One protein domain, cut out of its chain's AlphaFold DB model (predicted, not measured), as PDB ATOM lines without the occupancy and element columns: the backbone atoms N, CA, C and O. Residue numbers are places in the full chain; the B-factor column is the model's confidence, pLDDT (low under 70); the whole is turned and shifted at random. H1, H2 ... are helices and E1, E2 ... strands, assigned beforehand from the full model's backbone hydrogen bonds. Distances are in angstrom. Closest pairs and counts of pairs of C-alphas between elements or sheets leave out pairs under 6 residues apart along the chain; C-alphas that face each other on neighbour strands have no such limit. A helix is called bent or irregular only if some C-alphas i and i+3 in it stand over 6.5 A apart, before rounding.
ATOM      1  N   LYS A  10      44.338 -29.649  29.356       73.12
ATOM      2  CA  LYS A  10      44.535 -30.038  27.950       73.12
ATOM      3  C   LYS A  10      43.197 -30.027  27.232       73.12
ATOM      4  O   LYS A  10      42.227 -30.581  27.738       73.12
ATOM      5  N   TYR A  11      43.143 -29.464  26.030       71.38
ATOM      6  CA  TYR A  11      41.927 -29.462  25.221       71.38
ATOM      7  C   TYR A  11      42.158 -30.095  23.849       71.38
ATOM      8  O   TYR A  11      43.245 -30.039  23.276       71.38
ATOM      9  N   ARG A  12      41.106 -30.710  23.309       70.50
ATOM     10  CA  ARG A  12      41.053 -31.239  21.947       70.50
ATOM     11  C   ARG A  12      39.711 -30.869  21.339       70.50
ATOM     12  O   ARG A  12      38.677 -31.097  21.958       70.50
ATOM     13  N   VAL A  13      39.734 -30.342  20.121       68.25
ATOM     14  CA  VAL A  13      38.531 -30.009  19.348       68.25
ATOM     15  C   VAL A  13      38.582 -30.758  18.020       68.25
ATOM     16  O   VAL A  13      39.637 -30.808  17.386       68.25
ATOM     17  N   TRP A  14      37.481 -31.392  17.621       69.81
ATOM     18  CA  TRP A  14      37.378 -32.140  16.363       69.81
ATOM     19  C   TRP A  14      35.934 -32.159  15.830       69.81
ATOM     20  O   TRP A  14      35.035 -31.593  16.446       69.81
ATOM     21  N   ASP A  15      35.722 -32.776  14.663       70.75
ATOM     22  CA  ASP A  15      34.409 -32.931  14.008       70.75
ATOM     23  C   ASP A  15      33.611 -31.627  13.835       70.75
ATOM     24  O   ASP A  15      32.392 -31.600  13.995       70.75
ATOM     25  N   GLY A  16      34.293 -30.531  13.497       63.84
ATOM     26  CA  GLY A  16      33.623 -29.257  13.270       63.84
ATOM     27  C   GLY A  16      32.709 -29.262  12.051       63.84
ATOM     28  O   GLY A  16      33.116 -29.659  10.956       63.84
ATOM     29  N   LYS A  17      31.485 -28.766  12.233       67.81
ATOM     30  CA  LYS A  17      30.494 -28.567  11.176       67.81
ATOM     31  C   LYS A  17      29.800 -27.219  11.320       67.81
ATOM     32  O   LYS A  17      29.540 -26.754  12.420       67.81
ATOM     33  N   VAL A  18      29.482 -26.617  10.178       69.62
ATOM     34  CA  VAL A  18      28.520 -25.513  10.096       69.62
ATOM     35  C   VAL A  18      27.149 -26.156   9.960       69.62
ATOM     36  O   VAL A  18      26.911 -26.842   8.965       69.62
ATOM     37  N   ASP A  19      26.289 -25.975  10.951       73.19
ATOM     38  CA  ASP A  19      24.923 -26.497  10.980       73.19
ATOM     39  C   ASP A  19      23.980 -25.602  10.172       73.19
ATOM     40  O   ASP A  19      23.197 -26.100   9.367       73.19
ATOM     41  N   GLN A  20      24.127 -24.284  10.308       77.81
ATOM     42  CA  GLN A  20      23.289 -23.290   9.644       77.81
ATOM     43  C   GLN A  20      24.143 -22.100   9.213       77.81
ATOM     44  O   GLN A  20      25.050 -21.691   9.933       77.81
ATOM     45  N   PHE A  21      23.865 -21.561   8.031       74.69
ATOM     46  CA  PHE A  21      24.441 -20.313   7.544       74.69
ATOM     47  C   PHE A  21      23.376 -19.614   6.706       74.69
ATOM     48  O   PHE A  21      22.869 -20.208   5.753       74.69
ATOM     49  N   SER A  22      23.024 -18.393   7.083       73.88
ATOM     50  CA  SER A  22      21.991 -17.593   6.444       73.88
ATOM     51  C   SER A  22      22.449 -16.147   6.331       73.88
ATOM     52  O   SER A  22      23.041 -15.595   7.258       73.88
ATOM     53  N   VAL A  23      22.155 -15.546   5.184       74.56
ATOM     54  CA  VAL A  23      22.353 -14.124   4.918       74.56
ATOM     55  C   VAL A  23      20.995 -13.585   4.469       74.56
ATOM     56  O   VAL A  23      20.502 -14.029   3.428       74.56
ATOM     57  N   PRO A  24      20.351 -12.692   5.236       73.19
ATOM     58  CA  PRO A  24      19.081 -12.112   4.821       73.19
ATOM     59  C   PRO A  24      19.297 -11.204   3.608       73.19
ATOM     60  O   PRO A  24      20.291 -10.482   3.538       73.19
ATOM     61  N   GLN A  25      18.351 -11.198   2.665       67.75
ATOM     62  CA  GLN A  25      18.434 -10.347   1.469       67.75
ATOM     63  C   GLN A  25      18.528  -8.854   1.823       67.75
ATOM     64  O   GLN A  25      19.291  -8.125   1.199       67.75
ATOM     65  N   SER A  26      17.822  -8.421   2.873       73.19
ATOM     66  CA  SER A  26      17.896  -7.058   3.418       73.19
ATOM     67  C   SER A  26      19.230  -6.727   4.094       73.19
ATOM     68  O   SER A  26      19.515  -5.562   4.349       73.19
ATOM     69  N   GLY A  27      20.042  -7.740   4.409       69.94
ATOM     70  CA  GLY A  27      21.362  -7.566   5.002       69.94
ATOM     71  C   GLY A  27      22.448  -7.265   3.977       69.94
ATOM     72  O   GLY A  27      23.540  -6.890   4.375       69.94
ATOM     73  N   VAL A  28      22.183  -7.428   2.680       79.31
ATOM     74  CA  VAL A  28      23.170  -7.194   1.622       79.31
ATOM     75  C   VAL A  28      22.972  -5.795   1.057       79.31
ATOM     76  O   VAL A  28      21.853  -5.432   0.713       79.31
ATOM     77  N   SER A  29      24.047  -5.025   0.931       79.62
ATOM     78  CA  SER A  29      24.041  -3.721   0.268       79.62
ATOM     79  C   SER A  29      25.290  -3.544  -0.584       79.62
ATOM     80  O   SER A  29      26.377  -3.978  -0.196       79.62
ATOM     81  N   PHE A  30      25.125  -2.918  -1.746       79.44
ATOM     82  CA  PHE A  30      26.216  -2.585  -2.658       79.44
ATOM     83  C   PHE A  30      26.388  -1.070  -2.709       79.44
ATOM     84  O   PHE A  30      25.414  -0.332  -2.845       79.44
ATOM     85  N   MET A  31      27.632  -0.621  -2.635       79.94
ATOM     86  CA  MET A  31      28.037   0.761  -2.835       79.94
ATOM     87  C   MET A  31      29.026   0.804  -3.993       79.94
ATOM     88  O   MET A  31      29.972   0.012  -4.044       79.94
ATOM     89  N   ASP A  32      28.776   1.717  -4.923       73.88
ATOM     90  CA  ASP A  32      29.692   1.993  -6.021       73.88
ATOM     91  C   ASP A  32      30.950   2.701  -5.497       73.88
ATOM     92  O   ASP A  32      30.887   3.452  -4.520       73.88
ATOM     93  N   MET A  33      32.093   2.428  -6.119       80.69
ATOM     94  CA  MET A  33      33.373   3.066  -5.817       80.69
ATOM     95  C   MET A  33      34.103   3.362  -7.124       80.69
ATOM     96  O   MET A  33      34.044   2.565  -8.056       80.69
ATOM     97  N   ASP A  34      34.905   4.429  -7.149       73.50
ATOM     98  CA  ASP A  34      35.622   4.882  -8.354       73.50
ATOM     99  C   ASP A  34      36.436   3.779  -9.063       73.50
ATOM    100  O   ASP A  34      36.626   3.829 -10.276       73.50
ATOM    101  N   ASN A  35      36.909   2.764  -8.326       78.44
ATOM    102  CA  ASN A  35      37.668   1.638  -8.874       78.44
ATOM    103  C   ASN A  35      37.196   0.260  -8.365       78.44
ATOM    104  O   ASN A  35      38.002  -0.649  -8.124       78.44
ATOM    105  N   GLY A  36      35.893   0.085  -8.137       79.38
ATOM    106  CA  GLY A  36      35.370  -1.206  -7.700       79.38
ATOM    107  C   GLY A  36      34.015  -1.136  -7.023       79.38
ATOM    108  O   GLY A  36      33.209  -0.255  -7.282       79.38
ATOM    109  N   VAL A  37      33.755  -2.108  -6.153       83.88
ATOM    110  CA  VAL A  37      32.468  -2.227  -5.465       83.88
ATOM    111  C   VAL A  37      32.698  -2.550  -4.003       83.88
ATOM    112  O   VAL A  37      33.461  -3.459  -3.669       83.88
ATOM    113  N   HIS A  38      31.990  -1.845  -3.131       86.56
ATOM    114  CA  HIS A  38      31.911  -2.174  -1.720       86.56
ATOM    115  C   HIS A  38      30.605  -2.916  -1.433       86.56
ATOM    116  O   HIS A  38      29.511  -2.441  -1.720       86.56
ATOM    117  N   LEU A  39      30.729  -4.113  -0.875       86.12
ATOM    118  CA  LEU A  39      29.635  -4.977  -0.473       86.12
ATOM    119  C   LEU A  39      29.605  -5.051   1.055       86.12
ATOM    120  O   LEU A  39      30.509  -5.623   1.661       86.12
ATOM    121  N   SER A  40      28.553  -4.513   1.669       85.44
ATOM    122  CA  SER A  40      28.317  -4.643   3.109       85.44
ATOM    123  C   SER A  40      27.227  -5.681   3.352       85.44
ATOM    124  O   SER A  40      26.119  -5.579   2.814       85.44
ATOM    125  N   ILE A  41      27.562  -6.706   4.135       85.50
ATOM    126  CA  ILE A  41      26.688  -7.818   4.505       85.50
ATOM    127  C   ILE A  41      26.471  -7.783   6.016       85.50
ATOM    128  O   ILE A  41      27.380  -8.048   6.798       85.50
ATOM    129  N   LYS A  42      25.246  -7.503   6.438       86.94
ATOM    130  CA  LYS A  42      24.821  -7.401   7.836       86.94
ATOM    131  C   LYS A  42      23.864  -8.529   8.199       86.94
ATOM    132  O   LYS A  42      23.290  -9.184   7.327       86.94
ATOM    133  N   ASN A  43      23.666  -8.731   9.502       85.06
ATOM    134  CA  ASN A  43      22.734  -9.719  10.049       85.06
ATOM    135  C   ASN A  43      23.009 -11.155   9.562       85.06
ATOM    136  O   ASN A  43      22.083 -11.945   9.372       85.06
ATOM    137  N   VAL A  44      24.281 -11.508   9.334       82.44
ATOM    138  CA  VAL A  44      24.660 -12.877   8.972       82.44
ATOM    139  C   VAL A  44      24.455 -13.775  10.184       82.44
ATOM    140  O   VAL A  44      25.038 -13.551  11.248       82.44
ATOM    141  N   GLN A  45      23.656 -14.822   9.990       84.75
ATOM    142  CA  GLN A  45      23.357 -15.814  11.009       84.75
ATOM    143  C   GLN A  45      24.102 -17.104  10.706       84.75
ATOM    144  O   GLN A  45      23.962 -17.676   9.621       84.75
ATOM    145  N   PHE A  46      24.875 -17.606  11.661       82.31
ATOM    146  CA  PHE A  46      25.487 -18.918  11.523       82.31
ATOM    147  C   PHE A  46      25.474 -19.705  12.819       82.31
ATOM    148  O   PHE A  46      25.742 -19.181  13.897       82.31
ATOM    149  N   HIS A  47      25.234 -21.004  12.681       82.88
ATOM    150  CA  HIS A  47      25.383 -21.992  13.734       82.88
ATOM    151  C   HIS A  47      26.434 -23.004  13.307       82.88
ATOM    152  O   HIS A  47      26.401 -23.537  12.196       82.88
ATOM    153  N   ALA A  48      27.360 -23.296  14.204       78.38
ATOM    154  CA  ALA A  48      28.358 -24.329  14.048       78.38
ATOM    155  C   ALA A  48      28.417 -25.177  15.316       78.38
ATOM    156  O   ALA A  48      28.185 -24.699  16.425       78.38
ATOM    157  N   SER A  49      28.773 -26.440  15.160       74.56
ATOM    158  CA  SER A  49      29.029 -27.338  16.271       74.56
ATOM    159  C   SER A  49      30.351 -28.048  16.064       74.56
ATOM    160  O   SER A  49      30.728 -28.423  14.952       74.56
ATOM    161  N   VAL A  50      31.091 -28.197  17.153       76.88
ATOM    162  CA  VAL A  50      32.349 -28.937  17.208       76.88
ATOM    163  C   VAL A  50      32.298 -29.855  18.421       76.88
ATOM    164  O   VAL A  50      31.685 -29.523  19.437       76.88
ATOM    165  N   LYS A  51      32.974 -30.998  18.353       75.50
ATOM    166  CA  LYS A  51      33.173 -31.843  19.530       75.50
ATOM    167  C   LYS A  51      34.382 -31.343  20.298       75.50
ATOM    168  O   LYS A  51      35.451 -31.134  19.723       75.50
ATOM    169  N   GLY A  52      34.209 -31.165  21.598       74.56
ATOM    170  CA  GLY A  52      35.251 -30.764  22.527       74.56
ATOM    171  C   GLY A  52      35.561 -31.870  23.526       74.56
ATOM    172  O   GLY A  52      34.673 -32.570  24.017       74.56
ATOM    173  N   ARG A  53      36.837 -32.001  23.872       76.69
ATOM    174  CA  ARG A  53      37.305 -32.743  25.042       76.69
ATOM    175  C   ARG A  53      38.238 -31.858  25.826       76.69
ATOM    176  O   ARG A  53      39.164 -31.291  25.254       76.69
ATOM    177  N   VAL A  54      38.020 -31.819  27.128       76.50
ATOM    178  CA  VAL A  54      38.926 -31.183  28.071       76.50
ATOM    179  C   VAL A  54      39.379 -32.225  29.078       76.50
ATOM    180  O   VAL A  54      38.584 -33.017  29.583       76.50
ATOM    181  N   GLU A  55      40.678 -32.254  29.319       78.38
ATOM    182  CA  GLU A  55      41.320 -33.089  30.317       78.38
ATOM    183  C   GLU A  55      41.965 -32.174  31.349       78.38
ATOM    184  O   GLU A  55      42.874 -31.406  31.028       78.38
ATOM    185  N   LEU A  56      41.482 -32.265  32.583       76.12
ATOM    186  CA  LEU A  56      42.101 -31.618  33.728       76.12
ATOM    187  C   LEU A  56      43.173 -32.554  34.279       76.12
ATOM    188  O   LEU A  56      42.946 -33.761  34.405       76.12
ATOM    189  N   GLY A  57      44.343 -32.029  34.600       75.56
ATOM    190  CA  GLY A  57      45.442 -32.816  35.142       75.56
ATOM    191  C   GLY A  57      46.451 -31.960  35.879       75.56
ATOM    192  O   GLY A  57      46.294 -30.757  35.955       75.56
ATOM    193  N   LYS A  58      47.490 -32.574  36.432       75.69
ATOM    194  CA  LYS A  58      48.639 -31.866  37.003       75.69
ATOM    195  C   LYS A  58      49.910 -32.532  36.507       75.69
ATOM    196  O   LYS A  58      49.968 -33.754  36.345       75.69
ATOM    197  N   LYS A  59      50.943 -31.735  36.255       70.75
ATOM    198  CA  LYS A  59      52.272 -32.263  35.948       70.75
ATOM    199  C   LYS A  59      52.944 -32.661  37.265       70.75
ATOM    200  O   LYS A  59      53.227 -31.802  38.092       70.75
ATOM    201  N   VAL A  60      53.162 -33.957  37.464       71.44
ATOM    202  CA  VAL A  60      53.803 -34.532  38.655       71.44
ATOM    203  C   VAL A  60      54.991 -35.365  38.170       71.44
ATOM    204  O   VAL A  60      54.832 -36.195  37.277       71.44
ATOM    205  N   PHE A  61      56.199 -35.090  38.673       58.75
ATOM    206  CA  PHE A  61      57.447 -35.746  38.236       58.75
ATOM    207  C   PHE A  61      57.611 -35.819  36.704       58.75
ATOM    208  O   PHE A  61      57.831 -36.880  36.124       58.75
ATOM    209  N   ARG A  62      57.443 -34.676  36.017       69.06
ATOM    210  CA  ARG A  62      57.483 -34.527  34.541       69.06
ATOM    211  C   ARG A  62      56.418 -35.320  33.754       69.06
ATOM    212  O   ARG A  62      56.260 -35.051  32.564       69.06
ATOM    213  N   LYS A  63      55.631 -36.197  34.386       69.50
ATOM    214  CA  LYS A  63      54.502 -36.920  33.780       69.50
ATOM    215  C   LYS A  63      53.186 -36.173  34.018       69.50
ATOM    216  O   LYS A  63      52.984 -35.519  35.037       69.50
ATOM    217  N   TRP A  64      52.288 -36.221  33.038       75.69
ATOM    218  CA  TRP A  64      50.964 -35.602  33.142       75.69
ATOM    219  C   TRP A  64      49.985 -36.579  33.790       75.69
ATOM    220  O   TRP A  64      49.658 -37.599  33.184       75.69
ATOM    221  N   VAL A  65      49.503 -36.262  34.989       73.62
ATOM    222  CA  VAL A  65      48.503 -37.066  35.699       73.62
ATOM    223  C   VAL A  65      47.126 -36.468  35.436       73.62
ATOM    224  O   VAL A  65      46.878 -35.312  35.769       73.62
ATOM    225  N   ARG A  66      46.236 -37.236  34.798       76.31
ATOM    226  CA  ARG A  66      44.870 -36.809  34.461       76.31
ATOM    227  C   ARG A  66      43.951 -36.992  35.668       76.31
ATOM    228  O   ARG A  66      43.778 -38.115  36.124       76.31
ATOM    229  N   ILE A  67      43.323 -35.909  36.113       73.75
ATOM    230  CA  ILE A  67      42.384 -35.875  37.242       73.75
ATOM    231  C   ILE A  67      40.948 -36.058  36.745       73.75
ATOM    232  O   ILE A  67      40.195 -36.852  37.293       73.75
ATOM    233  N   ALA A  68      40.571 -35.371  35.665       73.19
ATOM    234  CA  ALA A  68      39.229 -35.474  35.105       73.19
ATOM    235  C   ALA A  68      39.255 -35.389  33.582       73.19
ATOM    236  O   ALA A  68      40.126 -34.755  32.983       73.19
ATOM    237  N   ARG A  69      38.273 -36.025  32.942       77.06
ATOM    238  CA  ARG A  69      38.054 -35.927  31.501       77.06
ATOM    239  C   ARG A  69      36.596 -35.630  31.229       77.06
ATOM    240  O   ARG A  69      35.713 -36.357  31.663       77.06
ATOM    241  N   MET A  70      36.375 -34.596  30.436       76.56
ATOM    242  CA  MET A  70      35.053 -34.156  30.031       76.56
ATOM    243  C   MET A  70      35.007 -34.119  28.515       76.56
ATOM    244  O   MET A  70      35.989 -33.809  27.839       76.56
ATOM    245  N   SER A  71      33.877 -34.511  27.951       76.81
ATOM    246  CA  SER A  71      33.630 -34.438  26.517       76.81
ATOM    247  C   SER A  71      32.196 -33.995  26.297       76.81
ATOM    248  O   SER A  71      31.329 -34.251  27.131       76.81
ATOM    249  N   GLY A  72      31.969 -33.305  25.194       77.94
ATOM    250  CA  GLY A  72      30.662 -32.785  24.836       77.94
ATOM    251  C   GLY A  72      30.754 -31.929  23.587       77.94
ATOM    252  O   GLY A  72      31.827 -31.779  22.994       77.94
ATOM    253  N   ASP A  73      29.623 -31.357  23.210       80.56
ATOM    254  CA  ASP A  73      29.552 -30.480  22.054       80.56
ATOM    255  C   ASP A  73      29.745 -29.032  22.488       80.56
ATOM    256  O   ASP A  73      29.242 -28.586  23.525       80.56
ATOM    257  N   ILE A  74      30.467 -28.296  21.656       78.56
ATOM    258  CA  ILE A  74      30.602 -26.851  21.727       78.56
ATOM    259  C   ILE A  74      29.821 -26.309  20.538       78.56
ATOM    260  O   ILE A  74      30.157 -26.586  19.383       78.56
ATOM    261  N   LYS A  75      28.756 -25.568  20.819       85.31
ATOM    262  CA  LYS A  75      27.943 -24.906  19.803       85.31
ATOM    263  C   LYS A  75      28.382 -23.452  19.728       85.31
ATOM    264  O   LYS A  75      28.400 -22.768  20.742       85.31
ATOM    265  N   ALA A  76      28.759 -23.005  18.540       82.56
ATOM    266  CA  ALA A  76      29.089 -21.624  18.242       82.56
ATOM    267  C   ALA A  76      27.965 -21.027  17.402       82.56
ATOM    268  O   ALA A  76      27.601 -21.589  16.370       82.56
ATOM    269  N   LYS A  77      27.409 -19.909  17.847       87.94
ATOM    270  CA  LYS A  77      26.310 -19.225  17.168       87.94
ATOM    271  C   LYS A  77      26.640 -17.756  17.009       87.94
ATOM    272  O   LYS A  77      27.259 -17.184  17.892       87.94
ATOM    273  N   SER A  78      26.231 -17.140  15.919       85.94
ATOM    274  CA  SER A  78      26.265 -15.690  15.769       85.94
ATOM    275  C   SER A  78      25.017 -15.291  15.017       85.94
ATOM    276  O   SER A  78      24.821 -15.779  13.909       85.94
ATOM    277  N   ASP A  79      24.223 -14.403  15.605       84.00
ATOM    278  CA  ASP A  79      22.946 -13.969  15.028       84.00
ATOM    279  C   ASP A  79      23.044 -12.610  14.321       84.00
ATOM    280  O   ASP A  79      22.142 -12.210  13.590       84.00
ATOM    281  N   ASN A  80      24.160 -11.905  14.520       85.44
ATOM    282  CA  ASN A  80      24.428 -10.608  13.913       85.44
ATOM    283  C   ASN A  80      25.912 -10.473  13.549       85.44
ATOM    284  O   ASN A  80      26.630  -9.633  14.091       85.44
ATOM    285  N   ALA A  81      26.409 -11.366  12.690       85.75
ATOM    286  CA  ALA A  81      27.719 -11.155  12.091       85.75
ATOM    287  C   ALA A  81      27.614 -10.136  10.945       85.75
ATOM    288  O   ALA A  81      26.680 -10.175  10.141       85.75
ATOM    289  N   GLY A  82      28.591  -9.239  10.879       88.00
ATOM    290  CA  GLY A  82      28.799  -8.299   9.787       88.00
ATOM    291  C   GLY A  82      30.045  -8.670   8.987       88.00
ATOM    292  O   GLY A  82      31.041  -9.135   9.549       88.00
ATOM    293  N   MET A  83      29.988  -8.474   7.677       87.31
ATOM    294  CA  MET A  83      31.134  -8.562   6.780       87.31
ATOM    295  C   MET A  83      31.128  -7.364   5.844       87.31
ATOM    296  O   MET A  83      30.120  -7.106   5.193       87.31
ATOM    297  N   ASP A  84      32.272  -6.705   5.722       89.62
ATOM    298  CA  ASP A  84      32.486  -5.650   4.738       89.62
ATOM    299  C   ASP A  84      33.536  -6.132   3.740       89.62
ATOM    300  O   ASP A  84      34.627  -6.579   4.108       89.62
ATOM    301  N   ILE A  85      33.165  -6.116   2.465       89.50
ATOM    302  CA  ILE A  85      33.914  -6.712   1.363       89.50
ATOM    303  C   ILE A  85      34.146  -5.623   0.321       89.50
ATOM    304  O   ILE A  85      33.231  -5.226  -0.390       89.50
ATOM    305  N   ILE A  86      35.383  -5.164   0.193       90.38
ATOM    306  CA  ILE A  86      35.795  -4.224  -0.846       90.38
ATOM    307  C   ILE A  86      36.410  -5.033  -1.984       90.38
ATOM    308  O   ILE A  86      37.389  -5.751  -1.785       90.38
ATOM    309  N   LEU A  87      35.834  -4.933  -3.176       87.94
ATOM    310  CA  LEU A  87      36.324  -5.583  -4.385       87.94
ATOM    311  C   LEU A  87      36.925  -4.520  -5.299       87.94
ATOM    312  O   LEU A  87      36.199  -3.860  -6.038       87.94
ATOM    313  N   VAL A  88      38.249  -4.369  -5.259       89.19
ATOM    314  CA  VAL A  88      38.955  -3.473  -6.183       89.19
ATOM    315  C   VAL A  88      39.077  -4.170  -7.526       89.19
ATOM    316  O   VAL A  88      39.569  -5.301  -7.597       89.19
ATOM    317  N   TRP A  89      38.619  -3.509  -8.580       84.19
ATOM    318  CA  TRP A  89      38.712  -4.027  -9.934       84.19
ATOM    319  C   TRP A  89      40.044  -3.640 -10.577       84.19
ATOM    320  O   TRP A  89      40.511  -2.512 -10.467       84.19
ATOM    321  N   ASN A  90      40.650  -4.587 -11.285       84.81
ATOM    322  CA  ASN A  90      41.757  -4.339 -12.193       84.81
ATOM    323  C   ASN A  90      41.687  -5.355 -13.337       84.81
ATOM    324  O   ASN A  90      41.979  -6.529 -13.126       84.81
ATOM    325  N   ASP A  91      41.260  -4.920 -14.522       82.56
ATOM    326  CA  ASP A  91      41.306  -5.708 -15.763       82.56
ATOM    327  C   ASP A  91      40.819  -7.173 -15.627       82.56
ATOM    328  O   ASP A  91      41.575  -8.145 -15.722       82.56
ATOM    329  N   PHE A  92      39.518  -7.351 -15.371       81.25
ATOM    330  CA  PHE A  92      38.889  -8.669 -15.178       81.25
ATOM    331  C   PHE A  92      39.443  -9.475 -14.006       81.25
ATOM    332  O   PHE A  92      39.354 -10.705 -13.964       81.25
ATOM    333  N   LYS A  93      39.994  -8.782 -13.016       86.06
ATOM    334  CA  LYS A  93      40.429  -9.362 -11.757       86.06
ATOM    335  C   LYS A  93      39.917  -8.508 -10.610       86.06
ATOM    336  O   LYS A  93      40.090  -7.294 -10.602       86.06
ATOM    337  N   PHE A  94      39.322  -9.162  -9.621       88.12
ATOM    338  CA  PHE A  94      39.037  -8.542  -8.338       88.12
ATOM    339  C   PHE A  94      40.146  -8.848  -7.340       88.12
ATOM    340  O   PHE A  94      40.568 -10.001  -7.192       88.12
ATOM    341  N   THR A  95      40.556  -7.812  -6.617       90.94
ATOM    342  CA  THR A  95      41.382  -7.915  -5.415       90.94
ATOM    343  C   THR A  95      40.482  -7.652  -4.206       90.94
ATOM    344  O   THR A  95      40.074  -6.507  -3.991       90.94
ATOM    345  N   PRO A  96      40.108  -8.697  -3.443       91.12
ATOM    346  CA  PRO A  96      39.190  -8.553  -2.324       91.12
ATOM    347  C   PRO A  96      39.910  -8.118  -1.042       91.12
ATOM    348  O   PRO A  96      40.854  -8.767  -0.596       91.12
ATOM    349  N   THR A  97      39.397  -7.082  -0.386       91.69
ATOM    350  CA  THR A  97      39.705  -6.750   1.011       91.69
ATOM    351  C   THR A  97      38.468  -7.038   1.843       91.69
ATOM    352  O   THR A  97      37.433  -6.408   1.657       91.69
ATOM    353  N   ILE A  98      38.550  -8.032   2.727       88.38
ATOM    354  CA  ILE A  98      37.395  -8.527   3.480       88.38
ATOM    355  C   ILE A  98      37.658  -8.342   4.965       88.38
ATOM    356  O   ILE A  98      38.644  -8.855   5.498       88.38
ATOM    357  N   THR A  99      36.734  -7.674   5.638       88.38
ATOM    358  CA  THR A  99      36.695  -7.575   7.092       88.38
ATOM    359  C   THR A  99      35.435  -8.256   7.608       88.38
ATOM    360  O   THR A  99      34.403  -8.293   6.941       88.38
ATOM    361  N   MET A 100      35.541  -8.882   8.776       84.75
ATOM    362  CA  MET A 100      34.429  -9.585   9.402       84.75
ATOM    363  C   MET A 100      34.419  -9.294  10.891       84.75
ATOM    364  O   MET A 100      35.437  -9.435  11.571       84.75
ATOM    365  N   ASN A 101      33.237  -8.970  11.396       87.06
ATOM    366  CA  ASN A 101      32.962  -8.874  12.812       87.06
ATOM    367  C   ASN A 101      31.819  -9.829  13.155       87.06
ATOM    368  O   ASN A 101      30.691  -9.655  12.703       87.06
ATOM    369  N   SER A 102      32.107 -10.859  13.943       80.88
ATOM    370  CA  SER A 102      31.094 -11.770  14.463       80.88
ATOM    371  C   SER A 102      30.974 -11.658  15.973       80.88
ATOM    372  O   SER A 102      31.971 -11.685  16.690       80.88
ATOM    373  N   ASN A 103      29.736 -11.580  16.458       83.88
ATOM    374  CA  ASN A 103      29.441 -11.708  17.878       83.88
ATOM    375  C   ASN A 103      29.119 -13.175  18.190       83.88
ATOM    376  O   ASN A 103      27.955 -13.581  18.287       83.88
ATOM    377  N   VAL A 104      30.169 -13.997  18.257       83.88
ATOM    378  CA  VAL A 104      30.014 -15.436  18.473       83.88
ATOM    379  C   VAL A 104      29.656 -15.704  19.926       83.88
ATOM    380  O   VAL A 104      30.378 -15.312  20.832       83.88
ATOM    381  N   HIS A 105      28.586 -16.452  20.137       85.25
ATOM    382  CA  HIS A 105      28.158 -17.008  21.406       85.25
ATOM    383  C   HIS A 105      28.517 -18.489  21.450       85.25
ATOM    384  O   HIS A 105      28.238 -19.242  20.512       85.25
ATOM    385  N   ILE A 106      29.149 -18.910  22.545       82.31
ATOM    386  CA  ILE A 106      29.508 -20.311  22.767       82.31
ATOM    387  C   ILE A 106      28.563 -20.934  23.788       82.31
ATOM    388  O   ILE A 106      28.464 -20.453  24.916       82.31
ATOM    389  N   ASP A 107      27.941 -22.050  23.425       82.44
ATOM    390  CA  ASP A 107      27.168 -22.898  24.328       82.44
ATOM    391  C   ASP A 107      27.857 -24.257  24.481       82.44
ATOM    392  O   ASP A 107      28.077 -24.984  23.508       82.44
ATOM    393  N   PHE A 108      28.172 -24.630  25.720       80.12
ATOM    394  CA  PHE A 108      28.647 -25.970  26.058       80.12
ATOM    395  C   PHE A 108      27.466 -26.888  26.382       80.12
ATOM    396  O   PHE A 108      26.531 -26.480  27.074       80.12
ATOM    397  N   THR A 109      27.506 -28.142  25.926       74.25
ATOM    398  CA  THR A 109      26.488 -29.143  26.286       74.25
ATOM    399  C   THR A 109      26.936 -30.041  27.445       74.25
ATOM    400  O   THR A 109      28.131 -30.260  27.666       74.25
ATOM    401  N   HIS A 110      25.960 -30.584  28.184       73.69
ATOM    402  CA  HIS A 110      26.146 -31.608  29.223       73.69
ATOM    403  C   HIS A 110      27.255 -31.266  30.240       73.69
ATOM    404  O   HIS A 110      27.280 -30.181  30.823       73.69
ATOM    405  N   ASN A 111      28.191 -32.196  30.443       64.94
ATOM    406  CA  ASN A 111      29.252 -32.123  31.439       64.94
ATOM    407  C   ASN A 111      30.206 -30.944  31.200       64.94
ATOM    408  O   ASN A 111      30.744 -30.399  32.157       64.94
ATOM    409  N   LEU A 112      30.380 -30.485  29.954       66.75
ATOM    410  CA  LEU A 112      31.209 -29.306  29.680       66.75
ATOM    411  C   LEU A 112      30.590 -28.037  30.284       66.75
ATOM    412  O   LEU A 112      31.320 -27.207  30.818       66.75
ATOM    413  N   LYS A 113      29.255 -27.907  30.283       70.25
ATOM    414  CA  LYS A 113      28.562 -26.763  30.902       70.25
ATOM    415  C   LYS A 113      28.812 -26.702  32.409       70.25
ATOM    416  O   LYS A 113      29.091 -25.634  32.942       70.25
ATOM    417  N   ARG A 114      28.745 -27.853  33.089       70.19
ATOM    418  CA  ARG A 114      28.885 -27.935  34.553       70.19
ATOM    419  C   ARG A 114      30.273 -27.515  35.043       70.19
ATOM    420  O   ARG A 114      30.373 -26.942  36.118       70.19
ATOM    421  N   TYR A 115      31.318 -27.783  34.263       66.62
ATOM    422  CA  TYR A 115      32.700 -27.645  34.731       66.62
ATOM    423  C   TYR A 115      33.547 -26.626  33.967       66.62
ATOM    424  O   TYR A 115      34.583 -26.226  34.476       66.62
ATOM    425  N   LEU A 116      33.155 -26.200  32.762       69.62
ATOM    426  CA  LEU A 116      33.964 -25.312  31.909       69.62
ATOM    427  C   LEU A 116      33.301 -23.965  31.635       69.62
ATOM    428  O   LEU A 116      33.813 -23.182  30.834       69.62
ATOM    429  N   ASN A 117      32.193 -23.657  32.314       72.44
ATOM    430  CA  ASN A 117      31.543 -22.353  32.200       72.44
ATOM    431  C   ASN A 117      32.497 -21.193  32.533       72.44
ATOM    432  O   ASN A 117      32.411 -20.148  31.896       72.44
ATOM    433  N   PHE A 118      33.458 -21.393  33.442       72.06
ATOM    434  CA  PHE A 118      34.474 -20.385  33.763       72.06
ATOM    435  C   PHE A 118      35.398 -20.049  32.575       72.06
ATOM    436  O   PHE A 118      35.874 -18.925  32.457       72.06
ATOM    437  N   LEU A 119      35.609 -20.988  31.642       70.56
ATOM    438  CA  LEU A 119      36.412 -20.776  30.429       70.56
ATOM    439  C   LEU A 119      35.599 -20.216  29.261       70.56
ATOM    440  O   LEU A 119      36.172 -19.928  28.209       70.56
ATOM    441  N   ARG A 120      34.279 -20.058  29.415       74.75
ATOM    442  CA  ARG A 120      33.376 -19.677  28.322       74.75
ATOM    443  C   ARG A 120      33.824 -18.396  27.630       74.75
ATOM    444  O   ARG A 120      33.997 -18.420  26.418       74.75
ATOM    445  N   GLY A 121      34.085 -17.324  28.380       76.25
ATOM    446  CA  GLY A 121      34.498 -16.037  27.800       76.25
ATOM    447  C   GLY A 121      35.810 -16.133  27.015       76.25
ATOM    448  O   GLY A 121      35.955 -15.567  25.934       76.25
ATOM    449  N   LYS A 122      36.746 -16.949  27.504       70.38
ATOM    450  CA  LYS A 122      38.048 -17.168  26.871       70.38
ATOM    451  C   LYS A 122      37.957 -17.987  25.589       70.38
ATOM    452  O   LYS A 122      38.552 -17.630  24.571       70.38
ATOM    453  N   VAL A 123      37.190 -19.075  25.631       73.19
ATOM    454  CA  VAL A 123      36.885 -19.895  24.454       73.19
ATOM    455  C   VAL A 123      36.128 -19.058  23.429       73.19
ATOM    456  O   VAL A 123      36.477 -19.090  22.255       73.19
ATOM    457  N   GLN A 124      35.160 -18.253  23.865       76.12
ATOM    458  CA  GLN A 124      34.392 -17.363  23.005       76.12
ATOM    459  C   GLN A 124      35.279 -16.342  22.291       76.12
ATOM    460  O   GLN A 124      35.229 -16.259  21.067       76.12
ATOM    461  N   SER A 125      36.149 -15.634  23.013       73.94
ATOM    462  CA  SER A 125      37.102 -14.682  22.421       73.94
ATOM    463  C   SER A 125      38.063 -15.358  21.428       73.94
ATOM    464  O   SER A 125      38.301 -14.871  20.319       73.94
ATOM    465  N   THR A 126      38.541 -16.559  21.765       67.19
ATOM    466  CA  THR A 126      39.447 -17.329  20.897       67.19
ATOM    467  C   THR A 126      38.749 -17.809  19.623       67.19
ATOM    468  O   THR A 126      39.297 -17.711  18.527       67.19
ATOM    469  N   VAL A 127      37.523 -18.324  19.738       73.69
ATOM    470  CA  VAL A 127      36.736 -18.760  18.577       73.69
ATOM    471  C   VAL A 127      36.365 -17.562  17.709       73.69
ATOM    472  O   VAL A 127      36.550 -17.628  16.498       73.69
ATOM    473  N   THR A 128      35.922 -16.459  18.315       77.56
ATOM    474  CA  THR A 128      35.561 -15.220  17.607       77.56
ATOM    475  C   THR A 128      36.730 -14.691  16.782       77.56
ATOM    476  O   THR A 128      36.598 -14.503  15.575       77.56
ATOM    477  N   SER A 129      37.909 -14.537  17.389       73.69
ATOM    478  CA  SER A 129      39.106 -14.058  16.679       73.69
ATOM    479  C   SER A 129      39.543 -15.002  15.553       73.69
ATOM    480  O   SER A 129      39.945 -14.553  14.475       73.69
ATOM    481  N   LYS A 130      39.422 -16.322  15.746       69.75
ATOM    482  CA  LYS A 130      39.741 -17.298  14.699       69.75
ATOM    483  C   LYS A 130      38.739 -17.259  13.544       69.75
ATOM    484  O   LYS A 130      39.152 -17.336  12.392       69.75
ATOM    485  N   VAL A 131      37.445 -17.120  13.827       76.31
ATOM    486  CA  VAL A 131      36.402 -16.983  12.798       76.31
ATOM    487  C   VAL A 131      36.600 -15.689  12.006       76.31
ATOM    488  O   VAL A 131      36.706 -15.757  10.782       76.31
ATOM    489  N   ASN A 132      36.765 -14.554  12.697       80.00
ATOM    490  CA  ASN A 132      36.970 -13.238  12.080       80.00
ATOM    491  C   ASN A 132      38.243 -13.164  11.222       80.00
ATOM    492  O   ASN A 132      38.335 -12.302  10.359       80.00
ATOM    493  N   SER A 133      39.221 -14.055  11.419       76.25
ATOM    494  CA  SER A 133      40.464 -14.074  10.632       76.25
ATOM    495  C   SER A 133      40.509 -15.148   9.542       76.25
ATOM    496  O   SER A 133      41.149 -14.940   8.513       76.25
ATOM    497  N   GLU A 134      39.866 -16.303   9.729       74.88
ATOM    498  CA  GLU A 134      39.889 -17.394   8.743       74.88
ATOM    499  C   GLU A 134      38.796 -17.259   7.685       74.88
ATOM    500  O   GLU A 134      39.052 -17.542   6.515       74.88
ATOM    501  N   VAL A 135      37.587 -16.826   8.059       77.94
ATOM    502  CA  VAL A 135      36.478 -16.693   7.100       77.94
ATOM    503  C   VAL A 135      36.819 -15.689   5.991       77.94
ATOM    504  O   VAL A 135      36.702 -16.081   4.825       77.94
ATOM    505  N   PRO A 136      37.350 -14.482   6.288       82.31
ATOM    506  CA  PRO A 136      37.822 -13.567   5.249       82.31
ATOM    507  C   PRO A 136      38.856 -14.182   4.307       82.31
ATOM    508  O   PRO A 136      38.731 -14.049   3.095       82.31
ATOM    509  N   LYS A 137      39.834 -14.936   4.828       82.31
ATOM    510  CA  LYS A 137      40.860 -15.600   4.002       82.31
ATOM    511  C   LYS A 137      40.266 -16.637   3.059       82.31
ATOM    512  O   LYS A 137      40.688 -16.753   1.911       82.31
ATOM    513  N   LEU A 138      39.296 -17.418   3.536       77.88
ATOM    514  CA  LEU A 138      38.620 -18.413   2.705       77.88
ATOM    515  C   LEU A 138      37.782 -17.769   1.606       77.88
ATOM    516  O   LEU A 138      37.727 -18.311   0.504       77.88
ATOM    517  N   LEU A 139      37.150 -16.637   1.906       79.62
ATOM    518  CA  LEU A 139      36.367 -15.887   0.939       79.62
ATOM    519  C   LEU A 139      37.259 -15.153  -0.078       79.62
ATOM    520  O   LEU A 139      36.967 -15.197  -1.268       79.62
ATOM    521  N   ALA A 140      38.385 -14.577   0.347       85.00
ATOM    522  CA  ALA A 140      39.375 -13.999  -0.564       85.00
ATOM    523  C   ALA A 140      39.872 -15.054  -1.559       85.00
ATOM    524  O   ALA A 140      39.764 -14.890  -2.772       85.00
ATOM    525  N   LYS A 141      40.287 -16.210  -1.028       83.75
ATOM    526  CA  LYS A 141      40.738 -17.351  -1.826       83.75
ATOM    527  C   LYS A 141      39.673 -17.836  -2.814       83.75
ATOM    528  O   LYS A 141      39.976 -18.202  -3.940       83.75
ATOM    529  N   ALA A 142      38.413 -17.840  -2.400       81.75
ATOM    530  CA  ALA A 142      37.294 -18.198  -3.255       81.75
ATOM    531  C   ALA A 142      37.102 -17.246  -4.439       81.75
ATOM    532  O   ALA A 142      36.834 -17.698  -5.554       81.75
ATOM    533  N   ILE A 143      37.225 -15.943  -4.200       82.12
ATOM    534  CA  ILE A 143      37.137 -14.923  -5.246       82.12
ATOM    535  C   ILE A 143      38.299 -15.105  -6.226       82.12
ATOM    536  O   ILE A 143      38.079 -15.174  -7.435       82.12
ATOM    537  N   GLU A 144      39.509 -15.310  -5.712       87.38
ATOM    538  CA  GLU A 144      40.700 -15.550  -6.527       87.38
ATOM    539  C   GLU A 144      40.629 -16.838  -7.355       87.38
ATOM    540  O   GLU A 144      40.998 -16.825  -8.523       87.38
ATOM    541  N   GLU A 145      40.145 -17.944  -6.784       86.25
ATOM    542  CA  GLU A 145      40.158 -19.256  -7.444       86.25
ATOM    543  C   GLU A 145      38.912 -19.539  -8.291       86.25
ATOM    544  O   GLU A 145      38.948 -20.416  -9.153       86.25
ATOM    545  N   LYS A 146      37.785 -18.855  -8.046       82.75
ATOM    546  CA  LYS A 146      36.522 -19.128  -8.758       82.75
ATOM    547  C   LYS A 146      35.981 -17.944  -9.538       82.75
ATOM    548  O   LYS A 146      35.497 -18.143 -10.649       82.75
ATOM    549  N   VAL A 147      36.023 -16.741  -8.970       80.50
ATOM    550  CA  VAL A 147      35.438 -15.555  -9.610       80.50
ATOM    551  C   VAL A 147      36.400 -15.007 -10.659       80.50
ATOM    552  O   VAL A 147      36.024 -14.893 -11.823       80.50
ATOM    553  N   ASN A 148      37.661 -14.776 -10.290       85.69
ATOM    554  CA  ASN A 148      38.664 -14.214 -11.198       85.69
ATOM    555  C   ASN A 148      38.877 -15.056 -12.470       85.69
ATOM    556  O   ASN A 148      38.871 -14.476 -13.552       85.69
ATOM    557  N   PRO A 149      38.964 -16.401 -12.426       87.81
ATOM    558  CA  PRO A 149      39.108 -17.185 -13.652       87.81
ATOM    559  C   PRO A 149      37.910 -17.059 -14.597       87.81
ATOM    560  O   PRO A 149      38.090 -17.018 -15.811       87.81
ATOM    561  N   ARG A 150      36.686 -16.939 -14.063       81.50
ATOM    562  CA  ARG A 150      35.483 -16.711 -14.882       81.50
ATOM    563  C   ARG A 150      35.496 -15.329 -15.530       81.50
ATOM    564  O   ARG A 150      35.112 -15.200 -16.689       81.50
ATOM    565  N   LEU A 151      35.971 -14.315 -14.811       83.25
ATOM    566  CA  LEU A 151      36.150 -12.970 -15.361       83.25
ATOM    567  C   LEU A 151      37.209 -12.956 -16.468       83.25
ATOM    568  O   LEU A 151      36.992 -12.357 -17.515       83.25
ATOM    569  N   GLN A 152      38.311 -13.686 -16.302       86.44
ATOM    570  CA  GLN A 152      39.317 -13.826 -17.357       86.44
ATOM    571  C   GLN A 152      38.767 -14.567 -18.585       86.44
ATOM    572  O   GLN A 152      39.017 -14.156 -19.715       86.44
ATOM    573  N   GLN A 153      37.949 -15.610 -18.400       84.56
ATOM    574  CA  GLN A 153      37.250 -16.264 -19.516       84.56
ATOM    575  C   GLN A 153      36.304 -15.305 -20.249       84.56
ATOM    576  O   GLN A 153      36.223 -15.339 -21.477       84.56
ATOM    577  N   LEU A 154      35.606 -14.435 -19.515       81.12
ATOM    578  CA  LEU A 154      34.780 -13.386 -20.105       81.12
ATOM    579  C   LEU A 154      35.629 -12.416 -20.937       81.12
ATOM    580  O   LEU A 154      35.270 -12.147 -22.082       81.12
ATOM    581  N   LYS A 155      36.775 -11.962 -20.414       82.12
ATOM    582  CA  LYS A 155      37.718 -11.112 -21.154       82.12
ATOM    583  C   LYS A 155      38.113 -11.736 -22.494       82.12
ATOM    584  O   LYS A 155      38.029 -11.078 -23.526       82.12
ATOM    585  N   GLN A 156      38.476 -13.020 -22.492       83.81
ATOM    586  CA  GLN A 156      38.857 -13.739 -23.714       83.81
ATOM    587  C   GLN A 156      37.710 -13.820 -24.727       83.81
ATOM    588  O   GLN A 156      37.928 -13.614 -25.918       83.81
ATOM    589  N   LYS A 157      36.473 -14.053 -24.269       81.25
ATOM    590  CA  LYS A 157      35.298 -14.043 -25.154       81.25
ATOM    591  C   LYS A 157      35.057 -12.668 -25.774       81.25
ATOM    592  O   LYS A 157      34.739 -12.596 -26.953       81.25
ATOM    593  N   ILE A 158      35.217 -11.594 -25.005       74.94
ATOM    594  CA  ILE A 158      35.041 -10.214 -25.485       74.94
ATOM    595  C   ILE A 158      36.071  -9.877 -26.565       74.94
ATOM    596  O   ILE A 158      35.701  -9.385 -27.630       74.94
ATOM    597  N   ILE A 159      37.338 -10.222 -26.329       77.94
ATOM    598  CA  ILE A 159      38.413 -10.048 -27.312       77.94
ATOM    599  C   ILE A 159      38.140 -10.892 -28.564       77.94
ATOM    600  O   ILE A 159      38.263 -10.388 -29.677       77.94
ATOM    601  N   GLY A 160      37.694 -12.142 -28.397       74.62
ATOM    602  CA  GLY A 160      37.310 -13.020 -29.507       74.62
ATOM    603  C   GLY A 160      36.130 -12.504 -30.339       74.62
ATOM    604  O   GLY A 160      36.017 -12.843 -31.511       74.62
ATOM    605  N   MET A 161      35.282 -11.640 -29.771       72.12
ATOM    606  CA  MET A 161      34.218 -10.931 -30.492       72.12
ATOM    607  C   MET A 161      34.714  -9.669 -31.226       72.12
ATOM    608  O   MET A 161      33.903  -8.941 -31.793       72.12
ATOM    609  N   GLY A 162      36.023  -9.385 -31.213       69.31
ATOM    610  CA  GLY A 162      36.625  -8.216 -31.862       69.31
ATOM    611  C   GLY A 162      36.531  -6.919 -31.050       69.31
ATOM    612  O   GLY A 162      36.858  -5.853 -31.562       69.31
ATOM    613  N   ILE A 163      36.100  -6.984 -29.784       68.50
ATOM    614  CA  ILE A 163      35.992  -5.814 -28.903       68.50
ATOM    615  C   ILE A 163      37.327  -5.641 -28.167       68.50
ATOM    616  O   ILE A 163      37.578  -6.270 -27.140       68.50
ATOM    617  N   THR A 164      38.201  -4.793 -28.705       65.06
ATOM    618  CA  THR A 164      39.560  -4.563 -28.175       65.06
ATOM    619  C   THR A 164      39.672  -3.316 -27.300       65.06
ATOM    620  O   THR A 164      40.546  -3.251 -26.440       65.06
ATOM    621  N   GLN A 165      38.771  -2.350 -27.478       66.19
ATOM    622  CA  GLN A 165      38.708  -1.112 -26.706       66.19
ATOM    623  C   GLN A 165      37.366  -1.034 -25.985       66.19
ATOM    624  O   GLN A 165      36.333  -0.874 -26.635       66.19
ATOM    625  N   TYR A 166      37.372  -1.166 -24.660       67.38
ATOM    626  CA  TYR A 166      36.169  -1.092 -23.839       67.38
ATOM    627  C   TYR A 166      36.416  -0.350 -22.517       67.38
ATOM    628  O   TYR A 166      37.479  -0.462 -21.913       67.38
ATOM    629  N   GLY A 167      35.406   0.384 -22.057       64.81
ATOM    630  CA  GLY A 167      35.248   0.879 -20.697       64.81
ATOM    631  C   GLY A 167      34.260   0.016 -19.914       64.81
ATOM    632  O   GLY A 167      33.358  -0.609 -20.483       64.81
ATOM    633  N   ILE A 168      34.444  -0.023 -18.598       69.38
ATOM    634  CA  ILE A 168      33.554  -0.721 -17.671       69.38
ATOM    635  C   ILE A 168      32.844   0.329 -16.832       69.38
ATOM    636  O   ILE A 168      33.491   1.145 -16.184       69.38
ATOM    637  N   GLU A 169      31.518   0.296 -16.854       67.50
ATOM    638  CA  GLU A 169      30.658   1.123 -16.015       67.50
ATOM    639  C   GLU A 169      29.933   0.207 -15.024       67.50
ATOM    640  O   GLU A 169      29.372  -0.828 -15.402       67.50
ATOM    641  N   TRP A 170      29.948   0.582 -13.749       69.12
ATOM    642  CA  TRP A 170      29.235  -0.120 -12.688       69.12
ATOM    643  C   TRP A 170      27.955   0.643 -12.378       69.12
ATOM    644  O   TRP A 170      27.926   1.870 -12.381       69.12
ATOM    645  N   LYS A 171      26.863  -0.080 -12.135       66.94
ATOM    646  CA  LYS A 171      25.632   0.506 -11.602       66.94
ATOM    647  C   LYS A 171      25.048  -0.397 -10.547       66.94
ATOM    648  O   LYS A 171      24.765  -1.562 -10.811       66.94
ATOM    649  N   VAL A 172      24.790   0.161  -9.374       64.44
ATOM    650  CA  VAL A 172      23.950  -0.492  -8.374       64.44
ATOM    651  C   VAL A 172      22.508  -0.055  -8.620       64.44
ATOM    652  O   VAL A 172      22.175   1.118  -8.490       64.44
ATOM    653  N   GLN A 173      21.642  -0.991  -9.003       62.91
ATOM    654  CA  GLN A 173      20.206  -0.744  -9.167       62.91
ATOM    655  C   GLN A 173      19.419  -1.841  -8.465       62.91
ATOM    656  O   GLN A 173      19.667  -3.020  -8.705       62.91
ATOM    657  N   ASN A 174      18.461  -1.463  -7.613       64.56
ATOM    658  CA  ASN A 174      17.623  -2.396  -6.848       64.56
ATOM    659  C   ASN A 174      18.442  -3.453  -6.084       64.56
ATOM    660  O   ASN A 174      18.090  -4.629  -6.075       64.56
ATOM    661  N   ASN A 175      19.561  -3.037  -5.480       60.72
ATOM    662  CA  ASN A 175      20.491  -3.917  -4.766       60.72
ATOM    663  C   ASN A 175      21.160  -5.003  -5.638       60.72
ATOM    664  O   ASN A 175      21.634  -6.017  -5.133       60.72
ATOM    665  N   ILE A 176      21.196  -4.793  -6.954       60.59
ATOM    666  CA  ILE A 176      21.895  -5.642  -7.916       60.59
ATOM    667  C   ILE A 176      23.056  -4.839  -8.485       60.59
ATOM    668  O   ILE A 176      22.859  -3.751  -9.034       60.59
ATOM    669  N   LEU A 177      24.260  -5.401  -8.389       63.94
ATOM    670  CA  LEU A 177      25.416  -4.889  -9.106       63.94
ATOM    671  C   LEU A 177      25.292  -5.249 -10.589       63.94
ATOM    672  O   LEU A 177      25.298  -6.423 -10.961       63.94
ATOM    673  N   ARG A 178      25.203  -4.229 -11.435       68.88
ATOM    674  CA  ARG A 178      25.210  -4.348 -12.890       68.88
ATOM    675  C   ARG A 178      26.556  -3.875 -13.411       68.88
ATOM    676  O   ARG A 178      27.015  -2.793 -13.056       68.88
ATOM    677  N   VAL A 179      27.159  -4.691 -14.265       68.12
ATOM    678  CA  VAL A 179      28.420  -4.386 -14.941       68.12
ATOM    679  C   VAL A 179      28.104  -4.167 -16.407       68.12
ATOM    680  O   VAL A 179      27.533  -5.045 -17.054       68.12
ATOM    681  N   ILE A 180      28.446  -2.996 -16.923       68.38
ATOM    682  CA  ILE A 180      28.202  -2.615 -18.307       68.38
ATOM    683  C   ILE A 180      29.559  -2.498 -18.992       68.38
ATOM    684  O   ILE A 180      30.410  -1.713 -18.587       68.38
ATOM    685  N   LEU A 181      29.754  -3.289 -20.043       67.88
ATOM    686  CA  LEU A 181      30.919  -3.215 -20.918       67.88
ATOM    687  C   LEU A 181      30.545  -2.376 -22.138       67.88
ATOM    688  O   LEU A 181      29.652  -2.760 -22.895       67.88
ATOM    689  N   ARG A 182      31.207  -1.234 -22.331       63.28
ATOM    690  CA  ARG A 182      30.988  -0.355 -23.489       63.28
ATOM    691  C   ARG A 182      32.255  -0.210 -24.306       63.28
ATOM    692  O   ARG A 182      33.304  -0.057 -23.704       63.28
ATOM    693  N   PRO A 183      32.192  -0.168 -25.642       61.19
ATOM    694  CA  PRO A 183      33.331   0.254 -26.443       61.19
ATOM    695  C   PRO A 183      33.756   1.684 -26.081       61.19
ATOM    696  O   PRO A 183      32.896   2.532 -25.835       61.19
ATOM    697  N   THR A 184      35.059   1.975 -26.073       57.91
ATOM    698  CA  THR A 184      35.604   3.282 -25.634       57.91
ATOM    699  C   THR A 184      35.025   4.472 -26.414       57.91
ATOM    700  O   THR A 184      34.859   5.558 -25.864       57.91
ATOM    701  N   ASN A 185      34.583   4.243 -27.653       53.53
ATOM    702  CA  ASN A 185      33.971   5.245 -28.531       53.53
ATOM    703  C   ASN A 185      32.574   5.729 -28.069       53.53
ATOM    704  O   ASN A 185      32.018   6.635 -28.683       53.53
ATOM    705  N   ALA A 186      31.988   5.134 -27.020       52.31
ATOM    706  CA  ALA A 186      30.625   5.409 -26.545       52.31
ATOM    707  C   ALA A 186      30.545   5.972 -25.104       52.31
ATOM    708  O   ALA A 186      29.465   6.005 -24.515       52.31
ATOM    709  N   ILE A 187      31.666   6.401 -24.509       48.84
ATOM    710  CA  ILE A 187      31.758   6.786 -23.080       48.84
ATOM    711  C   ILE A 187      31.135   8.174 -22.763       48.84
ATOM    712  O   ILE A 187      31.014   8.549 -21.603       48.84
ATOM    713  N   GLY A 188      30.645   8.924 -23.757       45.53
ATOM    714  CA  GLY A 188      30.183  10.312 -23.575       45.53
ATOM    715  C   GLY A 188      28.705  10.543 -23.221       45.53
ATOM    716  O   GLY A 188      28.354  11.667 -22.876       45.53
ATOM    717  N   THR A 189      27.817   9.545 -23.308       42.72
ATOM    718  CA  THR A 189      26.375   9.747 -23.049       42.72
ATOM    719  C   THR A 189      25.830   8.763 -22.006       42.72
ATOM    720  O   THR A 189      25.861   7.546 -22.222       42.72
ATOM    721  N   PRO A 190      25.298   9.244 -20.862       42.19
ATOM    722  CA  PRO A 190      24.682   8.379 -19.866       42.19
ATOM    723  C   PRO A 190      23.385   7.802 -20.436       42.19
ATOM    724  O   PRO A 190      22.339   8.443 -20.439       42.19
ATOM    725  N   THR A 191      23.442   6.572 -20.941       45.34
ATOM    726  CA  THR A 191      22.246   5.860 -21.398       45.34
ATOM    727  C   THR A 191      21.641   5.045 -20.261       45.34
ATOM    728  O   THR A 191      22.302   4.220 -19.622       45.34
ATOM    729  N   VAL A 200      25.277 -10.506 -22.658       41.22
ATOM    730  CA  VAL A 200      25.932 -11.665 -22.035       41.22
ATOM    731  C   VAL A 200      25.584 -11.648 -20.551       41.22
ATOM    732  O   VAL A 200      26.256 -11.009 -19.742       41.22
ATOM    733  N   CYS A 201      24.505 -12.337 -20.194       38.03
ATOM    734  CA  CYS A 201      24.135 -12.542 -18.802       38.03
ATOM    735  C   CYS A 201      25.091 -13.561 -18.178       38.03
ATOM    736  O   CYS A 201      25.027 -14.754 -18.473       38.03
ATOM    737  N   ILE A 202      25.981 -13.094 -17.306       40.94
ATOM    738  CA  ILE A 202      26.698 -13.986 -16.400       40.94
ATOM    739  C   ILE A 202      25.905 -14.019 -15.108       40.94
ATOM    740  O   ILE A 202      25.938 -13.070 -14.327       40.94
ATOM    741  N   ASP A 203      25.206 -15.128 -14.888       35.16
ATOM    742  CA  ASP A 203      24.670 -15.442 -13.572       35.16
ATOM    743  C   ASP A 203      25.849 -15.738 -12.633       35.16
ATOM    744  O   ASP A 203      26.434 -16.826 -12.600       35.16
ATOM    745  N   ALA A 204      26.284 -14.693 -11.939       42.03
ATOM    746  CA  ALA A 204      27.270 -14.766 -10.882       42.03
ATOM    747  C   ALA A 204      26.538 -14.673  -9.545       42.03
ATOM    748  O   ALA A 204      26.666 -13.687  -8.819       42.03
ATOM    749  N   ASN A 205      25.781 -15.710  -9.187       45.38
ATOM    750  CA  ASN A 205      25.302 -15.852  -7.821       45.38
ATOM    751  C   ASN A 205      26.501 -16.127  -6.892       45.38
ATOM    752  O   ASN A 205      26.862 -17.268  -6.592       45.38
ATOM    753  N   ILE A 206      27.160 -15.052  -6.445       44.94
ATOM    754  CA  ILE A 206      28.296 -15.084  -5.510       44.94
ATOM    755  C   ILE A 206      27.906 -15.861  -4.245       44.94
ATOM    756  O   ILE A 206      28.737 -16.549  -3.654       44.94
ATOM    757  N   MET A 207      26.626 -15.830  -3.871       43.09
ATOM    758  CA  MET A 207      26.112 -16.532  -2.702       43.09
ATOM    759  C   MET A 207      26.006 -18.034  -2.929       43.09
ATOM    760  O   MET A 207      26.354 -18.812  -2.042       43.09
ATOM    761  N   GLU A 208      25.653 -18.456  -4.140       51.19
ATOM    762  CA  GLU A 208      25.767 -19.852  -4.542       51.19
ATOM    763  C   GLU A 208      27.233 -20.301  -4.572       51.19
ATOM    764  O   GLU A 208      27.550 -21.376  -4.068       51.19
ATOM    765  N   ALA A 209      28.160 -19.471  -5.063       48.38
ATOM    766  CA  ALA A 209      29.587 -19.792  -5.037       48.38
ATOM    767  C   ALA A 209      30.097 -19.982  -3.595       48.38
ATOM    768  O   ALA A 209      30.767 -20.981  -3.309       48.38
ATOM    769  N   ILE A 210      29.717 -19.088  -2.674       48.78
ATOM    770  CA  ILE A 210      30.021 -19.171  -1.236       48.78
ATOM    771  C   ILE A 210      29.394 -20.428  -0.617       48.78
ATOM    772  O   ILE A 210      30.086 -21.198   0.054       48.78
ATOM    773  N   GLN A 211      28.118 -20.710  -0.883       50.38
ATOM    774  CA  GLN A 211      27.442 -21.915  -0.392       50.38
ATOM    775  C   GLN A 211      28.058 -23.200  -0.960       50.38
ATOM    776  O   GLN A 211      28.253 -24.172  -0.223       50.38
ATOM    777  N   GLN A 212      28.418 -23.223  -2.244       51.69
ATOM    778  CA  GLN A 212      29.116 -24.335  -2.882       51.69
ATOM    779  C   GLN A 212      30.512 -24.532  -2.287       51.69
ATOM    780  O   GLN A 212      30.930 -25.671  -2.103       51.69
ATOM    781  N   LEU A 213      31.226 -23.465  -1.924       52.69
ATOM    782  CA  LEU A 213      32.509 -23.550  -1.220       52.69
ATOM    783  C   LEU A 213      32.363 -24.104   0.195       52.69
ATOM    784  O   LEU A 213      33.129 -24.990   0.583       52.69
ATOM    785  N   ILE A 214      31.344 -23.661   0.935       52.66
ATOM    786  CA  ILE A 214      30.993 -24.226   2.242       52.66
ATOM    787  C   ILE A 214      30.677 -25.726   2.087       52.66
ATOM    788  O   ILE A 214      31.211 -26.556   2.829       52.66
ATOM    789  N   ARG A 215      29.886 -26.113   1.076       50.59
ATOM    790  CA  ARG A 215      29.560 -27.520   0.762       50.59
ATOM    791  C   ARG A 215      30.782 -28.336   0.311       50.59
ATOM    792  O   ARG A 215      30.925 -29.486   0.726       50.59
ATOM    793  N   GLN A 216      31.682 -27.772  -0.490       49.19
ATOM    794  CA  GLN A 216      32.895 -28.448  -0.968       49.19
ATOM    795  C   GLN A 216      33.917 -28.644   0.160       49.19
ATOM    796  O   GLN A 216      34.472 -29.738   0.300       49.19
ATOM    797  N   LYS A 217      34.102 -27.651   1.040       49.19
ATOM    798  CA  LYS A 217      34.945 -27.806   2.233       49.19
ATOM    799  C   LYS A 217      34.364 -28.775   3.260       49.19
ATOM    800  O   LYS A 217      35.146 -29.467   3.905       49.19
ATOM    801  N   ARG A 218      33.034 -28.934   3.359       45.28
ATOM    802  CA  ARG A 218      32.411 -30.015   4.161       45.28
ATOM    803  C   ARG A 218      32.870 -31.412   3.708       45.28
ATOM    804  O   ARG A 218      33.088 -32.280   4.554       45.28
ATOM    805  N   LYS A 219      33.062 -31.638   2.399       40.31
ATOM    806  CA  LYS A 219      33.571 -32.918   1.861       40.31
ATOM    807  C   LYS A 219      35.082 -33.081   2.073       40.31
ATOM    808  O   LYS A 219      35.520 -34.169   2.450       40.31
ATOM    809  N   SER A 220      35.878 -32.021   1.900       39.28
ATOM    810  CA  SER A 220      37.340 -32.105   2.047       39.28
ATOM    811  C   SER A 220      37.814 -32.161   3.503       39.28
ATOM    812  O   SER A 220      38.758 -32.893   3.784       39.28
ATOM    813  N   LEU A 221      37.136 -31.500   4.454       35.62
ATOM    814  CA  LEU A 221      37.413 -31.654   5.892       35.62
ATOM    815  C   LEU A 221      37.127 -33.080   6.377       35.62
ATOM    816  O   LEU A 221      37.940 -33.639   7.110       35.62
ATOM    817  N   ARG A 222      36.037 -33.708   5.906       38.91
ATOM    818  CA  ARG A 222      35.762 -35.132   6.170       38.91
ATOM    819  C   ARG A 222      36.877 -36.042   5.647       38.91
ATOM    820  O   ARG A 222      37.245 -36.985   6.340       38.91
ATOM    821  N   LYS A 223      37.428 -35.758   4.460       36.12
ATOM    822  CA  LYS A 223      38.508 -36.555   3.850       36.12
ATOM    823  C   LYS A 223      39.854 -36.337   4.554       36.12
ATOM    824  O   LYS A 223      40.481 -37.296   4.968       36.12
ATOM    825  N   ARG A 224      40.229 -35.087   4.849       34.31
ATOM    826  CA  ARG A 224      41.495 -34.741   5.529       34.31
ATOM    827  C   ARG A 224      41.570 -35.248   6.977       34.31
ATOM    828  O   ARG A 224      42.663 -35.492   7.476       34.31
ATOM    829  N   ILE A 225      40.426 -35.402   7.652       40.72
ATOM    830  CA  ILE A 225      40.335 -36.040   8.979       40.72
ATOM    831  C   ILE A 225      40.396 -37.573   8.857       40.72
ATOM    832  O   ILE A 225      41.037 -38.210   9.687       40.72
ATOM    833  N   ARG A 226      39.797 -38.164   7.812       35.09
ATOM    834  CA  ARG A 226      39.879 -39.607   7.522       35.09
ATOM    835  C   ARG A 226      41.304 -40.042   7.160       35.09
ATOM    836  O   ARG A 226      41.800 -40.997   7.746       35.09
ATOM    837  N   ASP A 227      41.987 -39.290   6.303       38.75
ATOM    838  CA  ASP A 227      43.353 -39.599   5.860       38.75
ATOM    839  C   ASP A 227      44.363 -39.419   7.011       38.75
ATOM    840  O   ASP A 227      45.273 -40.224   7.181       38.75
ATOM    841  N   LYS A 228      44.144 -38.443   7.909       36.84
ATOM    842  CA  LYS A 228      44.921 -38.323   9.158       36.84
ATOM    843  C   LYS A 228      44.628 -39.421  10.190       36.84
ATOM    844  O   LYS A 228      45.420 -39.574  11.112       36.84
ATOM    845  N   MET A 229      43.524 -40.165  10.068       28.55
ATOM    846  CA  MET A 229      43.242 -41.340  10.907       28.55
ATOM    847  C   MET A 229      43.763 -42.647  10.299       28.55
ATOM    848  O   MET A 229      44.147 -43.527  11.063       28.55
ATOM    849  N   GLN A 230      43.842 -42.775   8.968       30.02
ATOM    850  CA  GLN A 230      44.461 -43.947   8.330       30.02
ATOM    851  C   GLN A 230      45.985 -43.987   8.514       30.02
ATOM    852  O   GLN A 230      46.539 -45.065   8.680       30.02
ATOM    853  N   VAL A 231      46.657 -42.835   8.626       28.83
ATOM    854  CA  VAL A 231      48.103 -42.782   8.943       28.83
ATOM    855  C   VAL A 231      48.411 -43.158  10.411       28.83
ATOM    856  O   VAL A 231      49.567 -43.349  10.767       28.83
TER     857      VAL A 231
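Overview. This is residues 10 to 191 and 200 to 231 of the 241 residues of an uncharacterized protein of Ancylostoma caninum (UniProt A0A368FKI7). A long, twisted sheet of six strands, E1 to E6, curls round one long helix, H1, and a small hairpin, E7 and E8, packs on E2, making a sandwich that is only partly face to face. The second helix, H2, crosses H1 steeply and grazes E1, and residues 226 to 231 stick out. The printed part has 214 residues, with two named helices and eight named strands in the order E1 E2 E3 E4 E5 E6 H1 E7 E8 H2. Neighbour strands are antiparallel in both sheets, and the class is mixed, helices and strands. The whole is loose, with a radius of gyration of the C-alphas of 23.1 A, and spans 81 by 38 by 27 A.

Arrangement. E1, residues 10 to 22, and E2, residues 28 to 33, lie on one side of E3, residues 36 to 60, and E4, residues 63 to 90, lies on the other side. N 12 and O 53 are 2.8 A apart, N 31 and O 38 2.8 A, and N 50 and O 74 2.9 A, within hydrogen-bond range. E3 lies on one side of E4, and on the other side lie E5, residues 93 to 101, with N 84 and O 99 at 2.9 A, and E6, residues 105 to 108, with N 75 and O 107 at 2.8 A. E2 to E5 form a meander, each strand the antiparallel neighbour of the one before. H1, residues 110 to 160, is on this branched sheet; its closest C-alphas to E5 are those of Asn 148 and Lys 93, 5.2 A. The hairpin of E7, residues 166 to 173, and E8, residues 176 to 183, has N 169 and O 180 at 2.9 A; it makes a sandwich, two sheets face to face, with the branched sheet, their best planes 18 degrees apart. The closest C-alphas of E2 and E7 are those of Phe 30 and Val 172, 6.5 A. H2, residues 206 to 230, only grazes the branched sheet; with residues 209 to 213 alone it touches residues 139 to 146 of H1, the closest C-alphas being those of Leu 213 and Ala 142, 7.5 A, at a steep tilt of 60 degrees, opposite ways. Of the O i to N i+4 pairs, 36 of 47 in H1 and 20 of 21 in H2 are within range.

Along the chain. E1 begins at C-alpha 10 (44.535, -30.038, 27.950) and bends by 59 degrees at residue 15. E3 is 60.0 A long and bends by 70 degrees at residue 43; E4 is 57.8 A and bends by 101 degrees at residue 67. H1, 62.6 A, has a kink of 102 degrees near residue 118 and is irregular, C-alphas 115 and 118 being 7.5 A apart. H2, 35.9 A, ends at C-alpha 230 (44.461, -43.947, 8.330).

Size, cuts and confidence. The C-alphas farthest apart are those of Phe 61 and Thr 189, 82.4 A. Residues 192 to 199 are not printed, with 17.9 A between C-alphas 191 and 200. The links printed whole are tight. The mean pLDDT of the printed part is 70.7, with 78 residues under 70, among them 162 to 191 and 200 to 231.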